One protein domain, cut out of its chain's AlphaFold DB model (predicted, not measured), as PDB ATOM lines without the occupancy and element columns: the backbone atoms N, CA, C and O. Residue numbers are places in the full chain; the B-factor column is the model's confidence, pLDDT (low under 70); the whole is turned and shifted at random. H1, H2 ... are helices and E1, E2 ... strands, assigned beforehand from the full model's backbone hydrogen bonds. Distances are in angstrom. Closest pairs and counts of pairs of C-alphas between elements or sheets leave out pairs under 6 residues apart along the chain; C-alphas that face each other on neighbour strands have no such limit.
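What this domain is: This is residues 13 to 97 of the 274 residues of an uncharacterized protein of Microlunatus parietis (UniProt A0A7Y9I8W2). The two-stranded hairpin E1-E2 meets the first part of the long helix H1 with its open end; H2 crosses H1, and H3 folds back along it. The 85 printed residues hold two antiparallel strands, then three named helices, class mixed. The whole is compact, radius of gyration of the C-alphas 13.5 A, spanning 43 by 28 by 22 A.

How they stand to each other: Start at the hairpin of E1, residues 13 to 18, and E2, residues 25 to 32; N 15 and O 28 are 3.0 A apart, within hydrogen-bond range. C-alpha 13 is 6.9 A from C-alpha 44 of H1, residues 41 to 64. With residues 52 to 60 alone H1 touches H2, residues 78 to 86, about perpendicular at 84 degrees; the closest C-alphas, of Gly 56 and Arg 85, are 4.0 A apart. With residues 45 to 56 alone H1 touches H3, residues 88 to 96, closest at C-alphas 46 and 95, 4.0 A; they run opposite ways at a shallow tilt of 34.7 degrees, only just short of steep. Every O i to N i+4 pair in H1, H2 and H3 is within hydrogen-bond range.

Where its parts are: Find C-alpha 13 at (32.152, -1.860, -52.425), where E1 begins; E2 is 20.9 A long. H1 runs 34.6 A to C-alpha 64 at (60.562, -11.803, -37.733).

The domain as a whole: The printed part has no cut. The link from H1 to H2 is long; residues 63 to 68 stand free. Residues 32 to 39 and 97 have pLDDT under 70.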
ATOM      1  N   TYR A  13      31.163  -1.898 -51.360       73.56
ATOM      2  CA  TYR A  13      32.152  -1.860 -52.425       73.56
ATOM      3  C   TYR A  13      32.506  -3.282 -52.864       73.56
ATOM      4  O   TYR A  13      32.475  -4.227 -52.075       73.56
ATOM      5  N   ALA A  14      32.827  -3.439 -54.145       79.75
ATOM      6  CA  ALA A  14      33.475  -4.630 -54.671       79.75
ATOM      7  C   ALA A  14      34.882  -4.235 -55.116       79.75
ATOM      8  O   ALA A  14      35.032  -3.254 -55.841       79.75
ATOM      9  N   TYR A  15      35.892  -4.994 -54.701       83.56
ATOM     10  CA  TYR A  15      37.281  -4.765 -55.088       83.56
ATOM     11  C   TYR A  15      37.839  -5.972 -55.837       83.56
ATOM     12  O   TYR A  15      37.397  -7.105 -55.636       83.56
ATOM     13  N   ARG A  16      38.841  -5.722 -56.686       89.25
ATOM     14  CA  ARG A  16      39.658  -6.760 -57.315       89.25
ATOM     15  C   ARG A  16      41.129  -6.386 -57.229       89.25
ATOM     16  O   ARG A  16      41.528  -5.345 -57.741       89.25
ATOM     17  N   ILE A  17      41.923  -7.271 -56.643       88.56
ATOM     18  CA  ILE A  17      43.383  -7.189 -56.610       88.56
ATOM     19  C   ILE A  17      43.918  -8.097 -57.716       88.56
ATOM     20  O   ILE A  17      43.491  -9.246 -57.831       88.56
ATOM     21  N   THR A  18      44.850  -7.596 -58.524       91.06
ATOM     22  CA  THR A  18      45.492  -8.362 -59.598       91.06
ATOM     23  C   THR A  18      47.005  -8.255 -59.481       91.06
ATOM     24  O   THR A  18      47.558  -7.164 -59.591       91.06
ATOM     25  N   ASP A  19      47.682  -9.389 -59.326       88.50
ATOM     26  CA  ASP A  19      49.127  -9.468 -59.516       88.50
ATOM     27  C   ASP A  19      49.433  -9.352 -61.018       88.50
ATOM     28  O   ASP A  19      49.033 -10.187 -61.834       88.50
ATOM     29  N   VAL A  20      50.145  -8.292 -61.402       85.69
ATOM     30  CA  VAL A  20      50.485  -8.009 -62.804       85.69
ATOM     31  C   VAL A  20      51.538  -8.959 -63.387       85.69
ATOM     32  O   VAL A  20      51.580  -9.127 -64.606       85.69
ATOM     33  N   ALA A  21      52.358  -9.595 -62.547       85.44
ATOM     34  CA  ALA A  21      53.420 -10.512 -62.947       85.44
ATOM     35  C   ALA A  21      52.934 -11.969 -63.008       85.44
ATOM     36  O   ALA A  21      53.211 -12.667 -63.985       85.44
ATOM     37  N   THR A  22      52.186 -12.430 -62.001       86.50
ATOM     38  CA  THR A  22      51.666 -13.811 -61.947       86.50
ATOM     39  C   THR A  22      50.268 -13.967 -62.545       86.50
ATOM     40  O   THR A  22      49.839 -15.096 -62.789       86.50
ATOM     41  N   ARG A  23      49.565 -12.855 -62.821       88.06
ATOM     42  CA  ARG A  23      48.167 -12.816 -63.297       88.06
ATOM     43  C   ARG A  23      47.178 -13.479 -62.324       88.06
ATOM     44  O   ARG A  23      46.103 -13.903 -62.744       88.06
ATOM     45  N   GLN A  24      47.536 -13.575 -61.042       88.88
ATOM     46  CA  GLN A  24      46.617 -13.983 -59.981       88.88
ATOM     47  C   GLN A  24      45.627 -12.857 -59.679       88.88
ATOM     48  O   GLN A  24      45.981 -11.681 -59.701       88.88
ATOM     49  N   GLU A  25      44.376 -13.226 -59.409       90.88
ATOM     50  CA  GLU A  25      43.285 -12.293 -59.135       90.88
ATOM     51  C   GLU A  25      42.562 -12.711 -57.845       90.88
ATOM     52  O   GLU A  25      42.348 -13.901 -57.597       90.88
ATOM     53  N   LEU A  26      42.199 -11.728 -57.022       86.88
ATOM     54  CA  LEU A  26      41.352 -11.877 -55.838       86.88
ATOM     55  C   LEU A  26      40.224 -10.851 -55.922       86.88
ATOM     56  O   LEU A  26      40.495  -9.674 -56.139       86.88
ATOM     57  N   GLU A  27      38.983 -11.280 -55.707       88.69
ATOM     58  CA  GLU A  27      37.809 -10.404 -55.641       88.69
ATOM     59  C   GLU A  27      37.167 -10.470 -54.250       88.69
ATOM     60  O   GLU A  27      37.035 -11.555 -53.679       88.69
ATOM     61  N   GLY A  28      36.740  -9.320 -53.728       79.56
ATOM     62  CA  GLY A  28      36.079  -9.192 -52.426       79.56
ATOM     63  C   GLY A  28      34.928  -8.185 -52.451       79.56
ATOM     64  O   GLY A  28      34.771  -7.414 -53.399       79.56
ATOM     65  N   ARG A  29      34.058  -8.246 -51.435       77.69
ATOM     66  CA  ARG A  29      32.820  -7.435 -51.312       77.69
ATOM     67  C   ARG A  29      32.495  -7.056 -49.862       77.69
ATOM     68  O   ARG A  29      31.330  -6.911 -49.481       77.69
ATOM     69  N   ASP A  30      33.525  -7.041 -49.038       75.25
ATOM     70  CA  ASP A  30      33.542  -7.020 -47.575       75.25
ATOM     71  C   ASP A  30      33.866  -5.629 -47.002       75.25
ATOM     72  O   ASP A  30      33.849  -5.451 -45.790       75.25
ATOM     73  N   LEU A  31      34.047  -4.634 -47.876       72.62
ATOM     74  CA  LEU A  31      34.103  -3.211 -47.540       72.62
ATOM     75  C   LEU A  31      32.697  -2.587 -47.605       72.62
ATOM     76  O   LEU A  31      31.910  -2.886 -48.514       72.62
ATOM     77  N   PHE A  32      32.386  -1.706 -46.652       67.31
ATOM     78  CA  PHE A  32      31.059  -1.116 -46.441       67.31
ATOM     79  C   PHE A  32      31.173   0.390 -46.189       67.31
ATOM     80  O   PHE A  32      32.071   0.816 -45.474       67.31
ATOM     81  N   THR A  33      30.227   1.191 -46.688       62.75
ATOM     82  CA  THR A  33      30.135   2.611 -46.313       62.75
ATOM     83  C   THR A  33      29.743   2.794 -44.847       62.75
ATOM     84  O   THR A  33      29.084   1.939 -44.240       62.75
ATOM     85  N   GLY A  34      30.021   3.984 -44.307       60.50
ATOM     86  CA  GLY A  34      29.296   4.506 -43.149       60.50
ATOM     87  C   GLY A  34      27.777   4.526 -43.388       60.50
ATOM     88  O   GLY A  34      27.304   4.553 -44.530       60.50
ATOM     89  N   ALA A  35      26.998   4.479 -42.306       53.47
ATOM     90  CA  ALA A  35      25.538   4.447 -42.377       53.47
ATOM     91  C   ALA A  35      24.983   5.710 -43.060       53.47
ATOM     92  O   ALA A  35      25.160   6.814 -42.552       53.47
ATOM     93  N   GLY A  36      24.311   5.546 -44.204       51.66
ATOM     94  CA  GLY A  36      23.753   6.662 -44.978       51.66
ATOM     95  C   GLY A  36      24.774   7.502 -45.761       51.66
ATOM     96  O   GLY A  36      24.370   8.461 -46.414       51.66
ATOM     97  N   ALA A  37      26.064   7.152 -45.733       57.03
ATOM     98  CA  ALA A  37      27.082   7.820 -46.539       57.03
ATOM     99  C   ALA A  37      26.988   7.400 -48.025       57.03
ATOM    100  O   ALA A  37      26.639   6.248 -48.313       57.03
ATOM    101  N   PRO A  38      27.302   8.302 -48.976       61.09
ATOM    102  CA  PRO A  38      27.381   7.960 -50.393       61.09
ATOM    103  C   PRO A  38      28.527   6.977 -50.688       61.09
ATOM    104  O   PRO A  38      29.409   6.735 -49.867       61.09
ATOM    105  N   VAL A  39      28.498   6.403 -51.892       64.50
ATOM    106  CA  VAL A  39      29.575   5.558 -52.428       64.50
ATOM    107  C   VAL A  39      30.706   6.466 -52.903       64.50
ATOM    108  O   VAL A  39      30.560   7.135 -53.924       64.50
ATOM    109  N   ASP A  40      31.825   6.451 -52.187       75.31
ATOM    110  CA  ASP A  40      33.040   7.200 -52.502       75.31
ATOM    111  C   ASP A  40      34.168   6.213 -52.889       75.31
ATOM    112  O   ASP A  40      34.608   5.412 -52.053       75.31
ATOM    113  N   PRO A  41      34.618   6.207 -54.161       76.38
ATOM    114  CA  PRO A  41      35.694   5.333 -54.619       76.38
ATOM    115  C   PRO A  41      37.043   5.580 -53.938       76.38
ATOM    116  O   PRO A  41      37.760   4.611 -53.689       76.38
ATOM    117  N   ASP A  42      37.389   6.829 -53.631       80.75
ATOM    118  CA  ASP A  42      38.687   7.184 -53.048       80.75
ATOM    119  C   ASP A  42      38.723   6.789 -51.569       80.75
ATOM    120  O   ASP A  42      39.698   6.189 -51.103       80.75
ATOM    121  N   ARG A  43      37.596   6.957 -50.860       78.62
ATOM    122  CA  ARG A  43      37.423   6.405 -49.510       78.62
ATOM    123  C   ARG A  43      37.542   4.881 -49.483       78.62
ATOM    124  O   ARG A  43      38.237   4.334 -48.631       78.62
ATOM    125  N   ALA A  44      36.907   4.189 -50.430       79.69
ATOM    126  CA  ALA A  44      36.986   2.730 -50.526       79.69
ATOM    127  C   ALA A  44      38.400   2.221 -50.849       79.69
ATOM    128  O   ALA A  44      38.795   1.153 -50.375       79.69
ATOM    129  N   LEU A  45      39.158   2.969 -51.657       85.00
ATOM    130  CA  LEU A  45      40.556   2.669 -51.971       85.00
ATOM    131  C   LEU A  45      41.467   2.879 -50.758       85.00
ATOM    132  O   LEU A  45      42.311   2.022 -50.502       85.00
ATOM    133  N   SER A  46      41.261   3.949 -49.986       86.25
ATOM    134  CA  SER A  46      41.980   4.204 -48.730       86.25
ATOM    135  C   SER A  46      41.712   3.117 -47.683       86.25
ATOM    136  O   SER A  46      42.656   2.551 -47.125       86.25
ATOM    137  N   GLU A  47      40.449   2.729 -47.482       85.94
ATOM    138  CA  GLU A  47      40.087   1.650 -46.555       85.94
ATOM    139  C   GLU A  47      40.705   0.307 -46.981       85.94
ATOM    140  O   GLU A  47      41.300  -0.391 -46.158       85.94
ATOM    141  N   LEU A  48      40.653  -0.032 -48.278       89.44
ATOM    142  CA  LEU A  48      41.324  -1.218 -48.818       89.44
ATOM    143  C   LEU A  48      42.845  -1.167 -48.608       89.44
ATOM    144  O   LEU A  48      43.438  -2.178 -48.228       89.44
ATOM    145  N   ALA A  49      43.476  -0.013 -48.840       91.25
ATOM    146  CA  ALA A  49      44.907   0.172 -48.631       91.25
ATOM    147  C   ALA A  49      45.291  -0.037 -47.158       91.25
ATOM    148  O   ALA A  49      46.230  -0.782 -46.889       91.25
ATOM    149  N   GLY A  50      44.511   0.494 -46.210       89.50
ATOM    150  CA  GLY A  50      44.714   0.269 -44.775       89.50
ATOM    151  C   GLY A  50      44.666  -1.214 -44.380       89.50
ATOM    152  O   GLY A  50      45.551  -1.698 -43.671       89.50
ATOM    153  N   PHE A  51      43.691  -1.976 -44.894       90.25
ATOM    154  CA  PHE A  51      43.634  -3.429 -44.671       90.25
ATOM    155  C   PHE A  51      44.821  -4.176 -45.304       90.25
ATOM    156  O   PHE A  51      45.315  -5.148 -44.725       90.25
ATOM    157  N   LEU A  52      45.301  -3.738 -46.472       93.25
ATOM    158  CA  LEU A  52      46.470  -4.332 -47.125       93.25
ATOM    159  C   LEU A  52      47.762  -4.048 -46.351       93.25
ATOM    160  O   LEU A  52      48.525  -4.986 -46.116       93.25
ATOM    161  N   THR A  53      47.972  -2.816 -45.878       93.62
ATOM    162  CA  THR A  53      49.085  -2.450 -44.984       93.62
ATOM    163  C   THR A  53      49.084  -3.329 -43.735       93.62
ATOM    164  O   THR A  53      50.074  -3.999 -43.449       93.62
ATOM    165  N   ALA A  54      47.934  -3.456 -43.062       92.00
ATOM    166  CA  ALA A  54      47.783  -4.283 -41.865       92.00
ATOM    167  C   ALA A  54      48.119  -5.775 -42.092       92.00
ATOM    168  O   ALA A  54      48.640  -6.442 -41.190       92.00
ATOM    169  N   ALA A  55      47.848  -6.307 -43.289       92.19
ATOM    170  CA  ALA A  55      48.222  -7.667 -43.678       92.19
ATOM    171  C   ALA A  55      49.709  -7.800 -44.063       92.19
ATOM    172  O   ALA A  55      50.325  -8.825 -43.761       92.19
ATOM    173  N   GLY A  56      50.296  -6.774 -44.689       92.69
ATOM    174  CA  GLY A  56      51.733  -6.690 -44.966       92.69
ATOM    175  C   GLY A  56      52.570  -6.644 -43.685       92.69
ATOM    176  O   GLY A  56      53.532  -7.403 -43.550       92.69
ATOM    177  N   ASP A  57      52.144  -5.851 -42.702       92.94
ATOM    178  CA  ASP A  57      52.772  -5.755 -41.380       92.94
ATOM    179  C   ASP A  57      52.662  -7.066 -40.599       92.94
ATOM    180  O   ASP A  57      53.653  -7.560 -40.060       92.94
ATOM    181  N   ALA A  58      51.481  -7.693 -40.585       90.38
ATOM    182  CA  ALA A  58      51.304  -9.015 -39.986       90.38
ATOM    183  C   ALA A  58      52.194 -10.074 -40.660       90.38
ATOM    184  O   ALA A  58      52.767 -10.931 -39.983       90.38
ATOM    185  N   ARG A  59      52.376  -9.992 -41.983       91.38
ATOM    186  CA  ARG A  59      53.281 -10.869 -42.729       91.38
ATOM    187  C   ARG A  59      54.749 -10.630 -42.372       91.38
ATOM    188  O   ARG A  59      55.467 -11.607 -42.169       91.38
ATOM    189  N   GLN A  60      55.186  -9.377 -42.261       91.38
ATOM    190  CA  GLN A  60      56.533  -9.024 -41.801       91.38
ATOM    191  C   GLN A  60      56.772  -9.525 -40.367       91.38
ATOM    192  O   GLN A  60      57.737 -10.244 -40.114       91.38
ATOM    193  N   TYR A  61      55.834  -9.259 -39.455       89.25
ATOM    194  CA  TYR A  61      55.902  -9.695 -38.061       89.25
ATOM    195  C   TYR A  61      56.011 -11.222 -37.925       89.25
ATOM    196  O   TYR A  61      56.813 -11.711 -37.133       89.25
ATOM    197  N   ALA A  62      55.251 -11.991 -38.710       89.06
ATOM    198  CA  ALA A  62      55.315 -13.456 -38.693       89.06
ATOM    199  C   ALA A  62      56.661 -14.015 -39.207       89.06
ATOM    200  O   ALA A  62      57.086 -15.090 -38.774       89.06
ATOM    201  N   LEU A  63      57.348 -13.296 -40.107       88.75
ATOM    202  CA  LEU A  63      58.699 -13.647 -40.569       88.75
ATOM    203  C   LEU A  63      59.761 -13.347 -39.498       88.75
ATOM    204  O   LEU A  63      60.657 -14.167 -39.288       88.75
ATOM    205  N   ASP A  64      59.638 -12.216 -38.799       90.62
ATOM    206  CA  ASP A  64      60.562 -11.803 -37.733       90.62
ATOM    207  C   ASP A  64      60.347 -12.576 -36.414       90.62
ATOM    208  O   ASP A  64      61.283 -12.777 -35.635       90.62
ATOM    209  N   HIS A  65      59.123 -13.059 -36.171       88.94
ATOM    210  CA  HIS A  65      58.710 -13.757 -34.949       88.94
ATOM    211  C   HIS A  65      58.100 -15.146 -35.234       88.94
ATOM    212  O   HIS A  65      56.909 -15.372 -34.991       88.94
ATOM    213  N   PRO A  66      58.905 -16.119 -35.709       85.50
ATOM    214  CA  PRO A  66      58.411 -17.437 -36.092       85.50
ATOM    215  C   PRO A  66      57.760 -18.179 -34.915       85.50
ATOM    216  O   PRO A  66      58.388 -18.422 -33.884       85.50
ATOM    217  N   GLY A  67      56.503 -18.588 -35.106       81.88
ATOM    218  CA  GLY A  67      55.692 -19.292 -34.105       81.88
ATOM    219  C   GLY A  67      54.666 -18.417 -33.375       81.88
ATOM    220  O   GLY A  67      53.855 -18.964 -32.629       81.88
ATOM    221  N   ASN A  68      54.660 -17.102 -33.615       82.44
ATOM    222  CA  ASN A  68      53.574 -16.207 -33.218       82.44
ATOM    223  C   ASN A  68      52.597 -16.004 -34.386       82.44
ATOM    224  O   ASN A  68      53.025 -15.912 -35.534       82.44
ATOM    225  N   THR A  69      51.306 -15.863 -34.075       80.56
ATOM    226  CA  THR A  69      50.245 -15.527 -35.038       80.56
ATOM    227  C   THR A  69      49.734 -14.115 -34.741       80.56
ATOM    228  O   THR A  69      49.086 -13.927 -33.706       80.56
ATOM    229  N   PRO A  70      50.069 -13.103 -35.567       85.56
ATOM    230  CA  PRO A  70      49.538 -11.749 -35.420       85.56
ATOM    231  C   PRO A  70      48.050 -11.668 -35.795       85.56
ATOM    232  O   PRO A  70      47.532 -12.489 -36.544       85.56
ATOM    233  N   GLU A  71      47.361 -10.646 -35.282       77.00
ATOM    234  CA  GLU A  71      45.897 -10.497 -35.373       77.00
ATOM    235  C   GLU A  71      45.361 -10.434 -36.815       77.00
ATOM    236  O   GLU A  71      44.303 -10.990 -37.096       77.00
ATOM    237  N   ASN A  72      46.126  -9.843 -37.741       82.44
ATOM    238  CA  ASN A  72      45.758  -9.738 -39.159       82.44
ATOM    239  C   ASN A  72      46.336 -10.879 -40.028       82.44
ATOM    240  O   ASN A  72      46.297 -10.801 -41.259       82.44
ATOM    241  N   GLU A  73      46.900 -11.941 -39.432       79.38
ATOM    242  CA  GLU A  73      47.385 -13.096 -40.199       79.38
ATOM    243  C   GLU A  73      46.214 -13.812 -40.894       79.38
ATOM    244  O   GLU A  73      45.231 -14.206 -40.271       79.38
ATOM    245  N   GLY A  74      46.321 -13.995 -42.213       82.12
ATOM    246  CA  GLY A  74      45.283 -14.650 -43.013       82.12
ATOM    247  C   GLY A  74      44.098 -13.759 -43.407       82.12
ATOM    248  O   GLY A  74      43.175 -14.274 -44.035       82.12
ATOM    249  N   LEU A  75      44.138 -12.448 -43.116       84.75
ATOM    250  CA  LEU A  75      43.167 -11.464 -43.623       84.75
ATOM    251  C   LEU A  75      43.069 -11.509 -45.161       84.75
ATOM    252  O   LEU A  75      41.981 -11.470 -45.727       84.75
ATOM    253  N   PHE A  76      44.216 -11.679 -45.824       89.75
ATOM    254  CA  PHE A  76      44.330 -11.916 -47.260       89.75
ATOM    255  C   PHE A  76      45.162 -13.180 -47.555       89.75
ATOM    256  O   PHE A  76      45.946 -13.623 -46.707       89.75
ATOM    257  N   PRO A  77      45.051 -13.765 -48.766       92.44
ATOM    258  CA  PRO A  77      45.942 -14.829 -49.223       92.44
ATOM    259  C   PRO A  77      47.418 -14.433 -49.120       92.44
ATOM    260  O   PRO A  77      47.773 -13.282 -49.363       92.44
ATOM    261  N   ALA A  78      48.296 -15.403 -48.844       90.25
ATOM    262  CA  ALA A  78      49.718 -15.144 -48.592       90.25
ATOM    263  C   ALA A  78      50.411 -14.320 -49.695       90.25
ATOM    264  O   ALA A  78      51.209 -13.450 -49.371       90.25
ATOM    265  N   TRP A  79      50.065 -14.528 -50.973       92.62
ATOM    266  CA  TRP A  79      50.627 -13.753 -52.089       92.62
ATOM    267  C   TRP A  79      50.243 -12.267 -52.049       92.62
ATOM    268  O   TRP A  79      51.062 -11.422 -52.391       92.62
ATOM    269  N   VAL A  80      49.032 -11.938 -51.583       93.81
ATOM    270  CA  VAL A  80      48.576 -10.551 -51.401       93.81
ATOM    271  C   VAL A  80      49.302  -9.915 -50.223       93.81
ATOM    272  O   VAL A  80      49.771  -8.792 -50.342       93.81
ATOM    273  N   ALA A  81      49.442 -10.635 -49.107       92.56
ATOM    274  CA  ALA A  81      50.152 -10.134 -47.930       92.56
ATOM    275  C   ALA A  81      51.662  -9.946 -48.197       92.56
ATOM    276  O   ALA A  81      52.254  -8.968 -47.748       92.56
ATOM    277  N   ASP A  82      52.281 -10.840 -48.976       92.62
ATOM    278  CA  ASP A  82      53.661 -10.682 -49.447       92.62
ATOM    279  C   ASP A  82      53.809  -9.490 -50.408       92.62
ATOM    280  O   ASP A  82      54.746  -8.709 -50.251       92.62
ATOM    281  N   ALA A  83      52.871  -9.296 -51.342       92.88
ATOM    282  CA  ALA A  83      52.868  -8.137 -52.234       92.88
ATOM    283  C   ALA A  83      52.614  -6.814 -51.487       92.88
ATOM    284  O   ALA A  83      53.246  -5.808 -51.801       92.88
ATOM    285  N   ALA A  84      51.735  -6.804 -50.481       93.69
ATOM    286  CA  ALA A  84      51.453  -5.627 -49.662       93.69
ATOM    287  C   ALA A  84      52.678  -5.208 -48.837       93.69
ATOM    288  O   ALA A  84      53.067  -4.044 -48.869       93.69
ATOM    289  N   ARG A  85      53.364  -6.172 -48.207       93.31
ATOM    290  CA  ARG A  85      54.660  -5.961 -47.534       93.31
ATOM    291  C   ARG A  85      55.716  -5.351 -48.469       93.31
ATOM    292  O   ARG A  85      56.539  -4.555 -48.029       93.31
ATOM    293  N   GLU A  86      55.721  -5.719 -49.750       94.44
ATOM    294  CA  GLU A  86      56.654  -5.172 -50.755       94.44
ATOM    295  C   GLU A  86      56.247  -3.796 -51.301       94.44
ATOM    296  O   GLU A  86      57.083  -3.102 -51.877       94.44
ATOM    297  N   ASN A  87      54.994  -3.382 -51.097       92.38
ATOM    298  CA  ASN A  87      54.441  -2.104 -51.545       92.38
ATOM    299  C   ASN A  87      53.973  -1.244 -50.356       92.38
ATOM    300  O   ASN A  87      53.009  -0.493 -50.489       92.38
ATOM    301  N   ALA A  88      54.662  -1.333 -49.212       89.94
ATOM    302  CA  ALA A  88      54.311  -0.602 -47.996       89.94
ATOM    303  C   ALA A  88      54.231   0.921 -48.223       89.94
ATOM    304  O   ALA A  88      53.178   1.501 -47.983       89.94
ATOM    305  N   ASP A  89      55.277   1.564 -48.768       90.62
ATOM    306  CA  ASP A  89      55.257   3.025 -48.967       90.62
ATOM    307  C   ASP A  89      54.131   3.485 -49.929       90.62
ATOM    308  O   ASP A  89      53.404   4.417 -49.580       90.62
ATOM    309  N   PRO A  90      53.902   2.841 -51.100       90.00
ATOM    310  CA  PRO A  90      52.733   3.135 -51.935       90.00
ATOM    311  C   PRO A  90      51.379   2.915 -51.245       90.00
ATOM    312  O   PRO A  90      50.447   3.672 -51.507       90.00
ATOM    313  N   LEU A  91      51.249   1.891 -50.394       90.88
ATOM    314  CA  LEU A  91      50.005   1.622 -49.667       90.88
ATOM    315  C   LEU A  91      49.743   2.663 -48.578       90.88
ATOM    316  O   LEU A  91      48.597   3.083 -48.454       90.88
ATOM    317  N   THR A  92      50.771   3.142 -47.871       87.38
ATOM    318  CA  THR A  92      50.649   4.255 -46.913       87.38
ATOM    319  C   THR A  92      50.059   5.496 -47.587       87.38
ATOM    320  O   THR A  92      49.031   6.004 -47.141       87.38
ATOM    321  N   VAL A  93      50.620   5.910 -48.731       87.00
ATOM    322  CA  VAL A  93      50.121   7.067 -49.503       87.00
ATOM    323  C   VAL A  93      48.678   6.858 -49.988       87.00
ATOM    324  O   VAL A  93      47.899   7.806 -50.049       87.00
ATOM    325  N   LEU A  94      48.292   5.621 -50.324       85.50
ATOM    326  CA  LEU A  94      46.914   5.300 -50.707       85.50
ATOM    327  C   LEU A  94      45.951   5.274 -49.512       85.50
ATOM    328  O   LEU A  94      44.809   5.695 -49.672       85.50
ATOM    329  N   SER A  95      46.375   4.832 -48.322       83.56
ATOM    330  CA  SER A  95      45.551   4.937 -47.110       83.56
ATOM    331  C   SER A  95      45.350   6.392 -46.681       83.56
ATOM    332  O   SER A  95      44.234   6.759 -46.324       83.56
ATOM    333  N   GLU A  96      46.372   7.240 -46.824       81.25
ATOM    334  CA  GLU A  96      46.306   8.681 -46.537       81.25
ATOM    335  C   GLU A  96      45.383   9.449 -47.509       81.25
ATOM    336  O   GLU A  96      44.922  10.544 -47.184       81.25
ATOM    337  N   LEU A  97      45.041   8.874 -48.674       69.38
ATOM    338  CA  LEU A  97      44.214   9.516 -49.710       69.38
ATOM    339  C   LEU A  97      42.841   9.988 -49.196       69.38
ATOM    340  O   LEU A  97      42.344  11.005 -49.665       69.38
TER     341      LEU A  97